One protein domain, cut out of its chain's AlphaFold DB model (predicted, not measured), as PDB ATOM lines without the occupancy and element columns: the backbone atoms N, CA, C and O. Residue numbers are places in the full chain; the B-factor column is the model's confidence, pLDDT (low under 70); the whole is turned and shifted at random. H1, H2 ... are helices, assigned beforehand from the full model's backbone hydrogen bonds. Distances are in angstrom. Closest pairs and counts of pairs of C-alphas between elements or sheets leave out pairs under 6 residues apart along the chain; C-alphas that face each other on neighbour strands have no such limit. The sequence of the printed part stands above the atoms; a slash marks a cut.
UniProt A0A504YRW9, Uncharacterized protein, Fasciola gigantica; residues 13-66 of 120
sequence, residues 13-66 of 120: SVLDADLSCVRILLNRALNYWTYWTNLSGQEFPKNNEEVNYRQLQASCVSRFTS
ATOM      1  N   SER A  13     154.725  93.230 187.188       89.75
ATOM      2  CA  SER A  13     153.275  93.162 186.984       89.75
ATOM      3  C   SER A  13     152.638  94.459 186.463       89.75
ATOM      4  O   SER A  13     151.572  94.405 185.860       89.75
ATOM      5  N   VAL A  14     153.252  95.627 186.712       88.06
ATOM      6  CA  VAL A  14     152.787  96.904 186.132       88.06
ATOM      7  C   VAL A  14     153.005  96.902 184.617       88.06
ATOM      8  O   VAL A  14     152.081  97.188 183.862       88.06
ATOM      9  N   LEU A  15     154.197  96.494 184.173       89.12
ATOM     10  CA  LEU A  15     154.531  96.374 182.756       89.12
ATOM     11  C   LEU A  15     153.702  95.278 182.072       89.12
ATOM     12  O   LEU A  15     153.237  95.477 180.953       89.12
ATOM     13  N   ASP A  16     153.466  94.149 182.742       90.94
ATOM     14  CA  ASP A  16     152.647  93.060 182.189       90.94
ATOM     15  C   ASP A  16     151.210  93.512 181.886       90.94
ATOM     16  O   ASP A  16     150.622  93.118 180.869       90.94
ATOM     17  N   ALA A  17     150.646  94.368 182.744       89.44
ATOM     18  CA  ALA A  17     149.332  94.965 182.526       89.44
ATOM     19  C   ALA A  17     149.324  95.898 181.304       89.44
ATOM     20  O   ALA A  17     148.419  95.804 180.468       89.44
ATOM     21  N   ASP A  18     150.356  96.729 181.154       90.06
ATOM     22  CA  ASP A  18     150.518  97.626 180.006       90.06
ATOM     23  C   ASP A  18     150.674  96.844 178.691       90.06
ATOM     24  O   ASP A  18     149.953  97.094 177.720       90.06
ATOM     25  N   LEU A  19     151.541  95.827 178.664       91.00
ATOM     26  CA  LEU A  19     151.755  94.978 177.488       91.00
ATOM     27  C   LEU A  19     150.492  94.210 177.088       91.00
ATOM     28  O   LEU A  19     150.199  94.061 175.898       91.00
ATOM     29  N   SER A  20     149.714  93.756 178.069       90.50
ATOM     30  CA  SER A  20     148.439  93.086 177.810       90.50
ATOM     31  C   SER A  20     147.429  94.030 177.158       90.50
ATOM     32  O   SER A  20     146.763  93.647 176.192       90.50
ATOM     33  N   CYS A  21     147.370  95.287 177.608       87.38
ATOM     34  CA  CYS A  21     146.547  96.321 176.982       87.38
ATOM     35  C   CYS A  21     146.992  96.609 175.541       87.38
ATOM     36  O   CYS A  21     146.165  96.584 174.625       87.38
ATOM     37  N   VAL A  22     148.294  96.808 175.315       89.38
ATOM     38  CA  VAL A  22     148.851  97.067 173.975       89.38
ATOM     39  C   VAL A  22     148.563  95.907 173.026       89.38
ATOM     40  O   VAL A  22     148.124  96.125 171.897       89.38
ATOM     41  N   ARG A  23     148.714  94.661 173.485       90.44
ATOM     42  CA  ARG A  23     148.399  93.474 172.680       90.44
ATOM     43  C   ARG A  23     146.937  93.454 172.236       90.44
ATOM     44  O   ARG A  23     146.646  93.094 171.095       90.44
ATOM     45  N   ILE A  24     146.009  93.844 173.108       89.25
ATOM     46  CA  ILE A  24     144.585  93.947 172.757       89.25
ATOM     47  C   ILE A  24     144.365  95.039 171.704       89.25
ATOM     48  O   ILE A  24     143.628  94.808 170.741       89.25
ATOM     49  N   LEU A  25     145.002  96.201 171.859       87.75
ATOM     50  CA  LEU A  25     144.873  97.325 170.927       87.75
ATOM     51  C   LEU A  25     145.434  97.001 169.541       87.75
ATOM     52  O   LEU A  25     144.782  97.292 168.537       87.75
ATOM     53  N   LEU A  26     146.588  96.334 169.487       88.19
ATOM     54  CA  LEU A  26     147.172  95.842 168.241       88.19
ATOM     55  C   LEU A  26     146.223  94.862 167.548       88.19
ATOM     56  O   LEU A  26     145.891  95.045 166.383       88.19
ATOM     57  N   ASN A  27     145.700  93.873 168.274       88.81
ATOM     58  CA  ASN A  27     144.841  92.850 167.675       88.81
ATOM     59  C   ASN A  27     143.478  93.376 167.197       88.81
ATOM     60  O   ASN A  27     142.871  92.768 166.317       88.81
ATOM     61  N   ARG A  28     142.960  94.460 167.788       87.88
ATOM     62  CA  ARG A  28     141.611  94.974 167.483       87.88
ATOM     63  C   ARG A  28     141.590  96.153 166.519       87.88
ATOM     64  O   ARG A  28     140.589  96.335 165.836       87.88
ATOM     65  N   ALA A  29     142.644  96.963 166.498       83.69
ATOM     66  CA  ALA A  29     142.649  98.249 165.807       83.69
ATOM     67  C   ALA A  29     144.000  98.527 165.133       83.69
ATOM     68  O   ALA A  29     144.493  99.654 165.155       83.69
ATOM     69  N   LEU A  30     144.597  97.495 164.532       78.50
ATOM     70  CA  LEU A  30     145.802  97.614 163.709       78.50
ATOM     71  C   LEU A  30     145.630  98.753 162.685       78.50
ATOM     72  O   LEU A  30     144.678  98.753 161.909       78.50
ATOM     73  N   ASN A  31     146.556  99.717 162.705       82.12
ATOM     74  CA  ASN A  31     146.629 100.900 161.830       82.12
ATOM     75  C   ASN A  31     145.597 102.023 162.066       82.12
ATOM     76  O   ASN A  31     145.603 102.999 161.318       82.12
ATOM     77  N   TYR A  32     144.737 101.937 163.084       84.25
ATOM     78  CA  TYR A  32     143.764 103.004 163.390       84.25
ATOM     79  C   TYR A  32     144.272 104.046 164.390       84.25
ATOM     80  O   TYR A  32     143.603 105.049 164.636       84.25
ATOM     81  N   TRP A  33     145.438 103.813 164.981       82.56
ATOM     82  CA  TRP A  33     146.046 104.684 165.973       82.56
ATOM     83  C   TRP A  33     147.547 104.783 165.712       82.56
ATOM     84  O   TRP A  33     148.191 103.805 165.339       82.56
ATOM     85  N   THR A  34     148.097 105.980 165.900       80.31
ATOM     86  CA  THR A  34     149.535 106.250 165.744       80.31
ATOM     87  C   THR A  34     150.256 106.222 167.092       80.31
ATOM     88  O   THR A  34     151.443 105.922 167.153       80.31
ATOM     89  N   TYR A  35     149.527 106.505 168.177       80.62
ATOM     90  CA  TYR A  35     150.050 106.574 169.539       80.62
ATOM     91  C   TYR A  35     149.146 105.835 170.504       80.62
ATOM     92  O   TYR A  35     147.926 105.798 170.336       80.62
ATOM     93  N   TRP A  36     149.771 105.301 171.540       85.12
ATOM     94  CA  TRP A  36     149.095 104.792 172.713       85.12
ATOM     95  C   TRP A  36     149.754 105.384 173.953       85.12
ATOM     96  O   TRP A  36     150.974 105.542 174.000       85.12
ATOM     97  N   THR A  37     148.926 105.693 174.942       83.50
ATOM     98  CA  THR A  37     149.340 106.256 176.222       83.50
ATOM     99  C   THR A  37     148.710 105.403 177.316       83.50
ATOM    100  O   THR A  37     147.481 105.268 177.346       83.50
ATOM    101  N   ASN A  38     149.522 104.810 178.196       85.75
ATOM    102  CA  ASN A  38     149.010 104.281 179.457       85.75
ATOM    103  C   ASN A  38     148.655 105.444 180.378       85.75
ATOM    104  O   ASN A  38     149.333 106.463 180.397       85.75
ATOM    105  N   LEU A  39     147.582 105.274 181.141       84.56
ATOM    106  CA  LEU A  39     147.178 106.222 182.166       84.56
ATOM    107  C   LEU A  39     146.954 105.451 183.460       84.56
ATOM    108  O   LEU A  39     146.294 104.405 183.460       84.56
ATOM    109  N   SER A  40     147.467 105.971 184.569       81.19
ATOM    110  CA  SER A  40     147.064 105.511 185.896       81.19
ATOM    111  C   SER A  40     145.762 106.185 186.338       81.19
ATOM    112  O   SER A  40     145.415 107.276 185.892       81.19
ATOM    113  N   GLY A  41     145.029 105.571 187.272       78.75
ATOM    114  CA  GLY A  41     143.769 106.134 187.787       78.75
ATOM    115  C   GLY A  41     143.910 107.464 188.546       78.75
ATOM    116  O   GLY A  41     142.905 108.027 188.967       78.75
ATOM    117  N   GLN A  42     145.140 107.944 188.753       77.75
ATOM    118  CA  GLN A  42     145.446 109.222 189.400       77.75
ATOM    119  C   GLN A  42     145.856 110.311 188.396       77.75
ATOM    120  O   GLN A  42     146.043 111.465 188.783       77.75
ATOM    121  N   GLU A  43     146.002 109.968 187.116       75.38
ATOM    122  CA  GLU A  43     146.337 110.927 186.072       75.38
ATOM    123  C   GLU A  43     145.088 111.645 185.568       75.38
ATOM    124  O   GLU A  43     144.099 111.034 185.167       75.38
ATOM    125  N   PHE A  44     145.161 112.975 185.562       72.69
ATOM    126  CA  PHE A  44     144.149 113.843 184.978       72.69
ATOM    127  C   PHE A  44     144.735 114.560 183.762       72.69
ATOM    128  O   PHE A  44     145.899 114.980 183.807       72.69
ATOM    129  N   PRO A  45     143.959 114.747 182.680       74.94
ATOM    130  CA  PRO A  45     144.419 115.523 181.539       74.94
ATOM    131  C   PRO A  45     144.722 116.954 181.998       74.94
ATOM    132  O   PRO A  45     143.839 117.678 182.449       74.94
ATOM    133  N   LYS A  46     145.996 117.351 181.917       67.44
ATOM    134  CA  LYS A  46     146.458 118.677 182.366       67.44
ATOM    135  C   LYS A  46     146.117 119.798 181.376       67.44
ATOM    136  O   LYS A  46     146.068 120.956 181.771       67.44
ATOM    137  N   ASN A  47     145.862 119.446 180.113       68.44
ATOM    138  CA  ASN A  47     145.611 120.363 179.000       68.44
ATOM    139  C   ASN A  47     144.349 119.941 178.235       68.44
ATOM    140  O   ASN A  47     143.892 118.804 178.362       68.44
ATOM    141  N   ASN A  48     143.812 120.831 177.395       74.31
ATOM    142  CA  ASN A  48     142.771 120.446 176.443       74.31
ATOM    143  C   ASN A  48     143.307 119.394 175.449       74.31
ATOM    144  O   ASN A  48     144.511 119.305 175.192       74.31
ATOM    145  N   GLU A  49     142.409 118.582 174.892       70.50
ATOM    146  CA  GLU A  49     142.775 117.481 173.989       70.50
ATOM    147  C   GLU A  49     143.648 117.964 172.818       70.50
ATOM    148  O   GLU A  49     144.618 117.307 172.445       70.50
ATOM    149  N   GLU A  50     143.369 119.162 172.300       69.25
ATOM    150  CA  GLU A  50     144.080 119.767 171.172       69.25
ATOM    151  C   GLU A  50     145.581 119.983 171.432       69.25
ATOM    152  O   GLU A  50     146.409 119.644 170.582       69.25
ATOM    153  N   VAL A  51     145.962 120.510 172.600       70.19
ATOM    154  CA  VAL A  51     147.381 120.706 172.952       70.19
ATOM    155  C   VAL A  51     148.098 119.361 173.080       70.19
ATOM    156  O   VAL A  51     149.256 119.236 172.684       70.19
ATOM    157  N   ASN A  52     147.397 118.337 173.566       66.44
ATOM    158  CA  ASN A  52     147.947 116.992 173.712       66.44
ATOM    159  C   ASN A  52     148.276 116.363 172.344       66.44
ATOM    160  O   ASN A  52     149.383 115.863 172.138       66.44
ATOM    161  N   TYR A  53     147.371 116.481 171.365       68.06
ATOM    162  CA  TYR A  53     147.632 116.020 169.996       68.06
ATOM    163  C   TYR A  53     148.798 116.757 169.337       68.06
ATOM    164  O   TYR A  53     149.633 116.116 168.698       68.06
ATOM    165  N   ARG A  54     148.898 118.082 169.512       67.69
ATOM    166  CA  ARG A  54     150.015 118.867 168.959       67.69
ATOM    167  C   ARG A  54     151.359 118.421 169.533       67.69
ATOM    168  O   ARG A  54     152.324 118.297 168.781       67.69
ATOM    169  N   GLN A  55     151.416 118.129 170.832       67.38
ATOM    170  CA  GLN A  55     152.629 117.628 171.475       67.38
ATOM    171  C   GLN A  55     153.021 116.235 170.960       67.38
ATOM    172  O   GLN A  55     154.189 115.999 170.651       67.38
ATOM    173  N   LEU A  56     152.051 115.325 170.821       67.94
ATOM    174  CA  LEU A  56     152.287 113.984 170.276       67.94
ATOM    175  C   LEU A  56     152.756 114.034 168.816       67.94
ATOM    176  O   LEU A  56     153.721 113.359 168.456       67.94
ATOM    177  N   GLN A  57     152.131 114.878 167.988       65.19
ATOM    178  CA  GLN A  57     152.556 115.102 166.605       65.19
ATOM    179  C   GLN A  57     153.987 115.656 166.541       65.19
ATOM    180  O   GLN A  57     154.820 115.110 165.818       65.19
ATOM    181  N   ALA A  58     154.305 116.681 167.341       57.91
ATOM    182  CA  ALA A  58     155.641 117.278 167.389       57.91
ATOM    183  C   ALA A  58     156.728 116.266 167.801       57.91
ATOM    184  O   ALA A  58     157.790 116.214 167.178       57.91
ATOM    185  N   SER A  59     156.445 115.411 168.792       61.78
ATOM    186  CA  SER A  59     157.370 114.366 169.254       61.78
ATOM    187  C   SER A  59     157.701 113.315 168.187       61.78
ATOM    188  O   SER A  59     158.699 112.608 168.318       61.78
ATOM    189  N   CYS A  60     156.861 113.160 167.167       52.38
ATOM    190  CA  CYS A  60     157.014 112.089 166.184       52.38
ATOM    191  C   CYS A  60     157.521 112.583 164.846       52.38
ATOM    192  O   CYS A  60     158.251 111.854 164.179       52.38
ATOM    193  N   VAL A  61     157.228 113.836 164.500       45.56
ATOM    194  CA  VAL A  61     157.923 114.507 163.401       45.56
ATOM    195  C   VAL A  61     159.425 114.544 163.696       45.56
ATOM    196  O   VAL A  61     160.198 114.185 162.820       45.56
ATOM    197  N   SER A  62     159.854 114.824 164.936       42.12
ATOM    198  CA  SER A  62     161.294 114.844 165.251       42.12
ATOM    199  C   SER A  62     161.976 113.468 165.185       42.12
ATOM    200  O   SER A  62     163.139 113.394 164.797       42.12
ATOM    201  N   ARG A  63     161.273 112.368 165.507       35.56
ATOM    202  CA  ARG A  63     161.832 111.001 165.427       35.56
ATOM    203  C   ARG A  63     161.897 110.442 164.002       35.56
ATOM    204  O   ARG A  63     162.726 109.576 163.752       35.56
ATOM    205  N   PHE A  64     161.074 110.936 163.076       36.69
ATOM    206  CA  PHE A  64     161.112 110.539 161.661       36.69
ATOM    207  C   PHE A  64     161.953 111.470 160.772       36.69
ATOM    208  O   PHE A  64     162.245 111.102 159.637       36.69
ATOM    209  N   THR A  65     162.376 112.642 161.261       35.84
ATOM    210  CA  THR A  65     163.258 113.566 160.521       35.84
ATOM    211  C   THR A  65     164.708 113.560 160.999       35.84
ATOM    212  O   THR A  65     165.445 114.485 160.661       35.84
ATOM    213  N   SER A  66     165.152 112.562 161.772       37.19
ATOM    214  CA  SER A  66     166.598 112.387 161.946       37.19
ATOM    215  C   SER A  66     167.184 112.068 160.566       37.19
ATOM    216  O   SER A  66     166.731 111.096 159.953       37.19
TER     217      SER A  66
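This is residues 13 to 66 of the 120 residues of an uncharacterized protein of Fasciola gigantica (UniProt A0A504YRW9). Two helices, H1 and H2, form the opposite sides of a loose, open frame, and one long winding link, residues 30 to 48, joins them. After H1 the link folds back near Thr 34, runs through the space between the helices to Gly 41, then turns again and crosses to H2. The printed part has 54 residues, with two named helices in the order H1, H2 and no named strand; the class is all helix. The whole is loose, with a radius of gyration of the C-alphas of 13.4 A and spans of 32 by 27 by 20 A.

The longest helix by residues is H1, residues 13 to 29. H2, residues 49 to 64, is apart from it, with no C-alpha of the one within 8 A of the other. The 19 residues between them are a long link. Every O i to N i+4 pair is within hydrogen-bond range in H1, and 11 of 12 are in H2. Residues 26 to 32, of which 26 to 29 belong to H1, stand free. Residues 40 to 52, of which 49 to 52 belong to H2, also stand free, as do residues 61 to 66, of which 61 to 64 belong to H2.

H1 measures 24.2 A from C-alpha 13 at (153.275, 93.162, 186.984) to C-alpha 29 at (142.649, 98.249, 165.807). H2 measures 23.2 A and ends with C-alpha 64 at (161.112, 110.539, 161.661). The C-alphas of residues 30 to 48 lie 2 to 17 A from the mean of the C-alphas.

The two C-alphas farthest apart, those of Gly 41 and Ser 66, are 35.0 A apart. The printed part has no cut. The mean pLDDT is 74.6 for the printed part, 89 for H1 and 59 for H2; residues 46 to 47, residue 50 and residues 52 to 66 of this model are under 70.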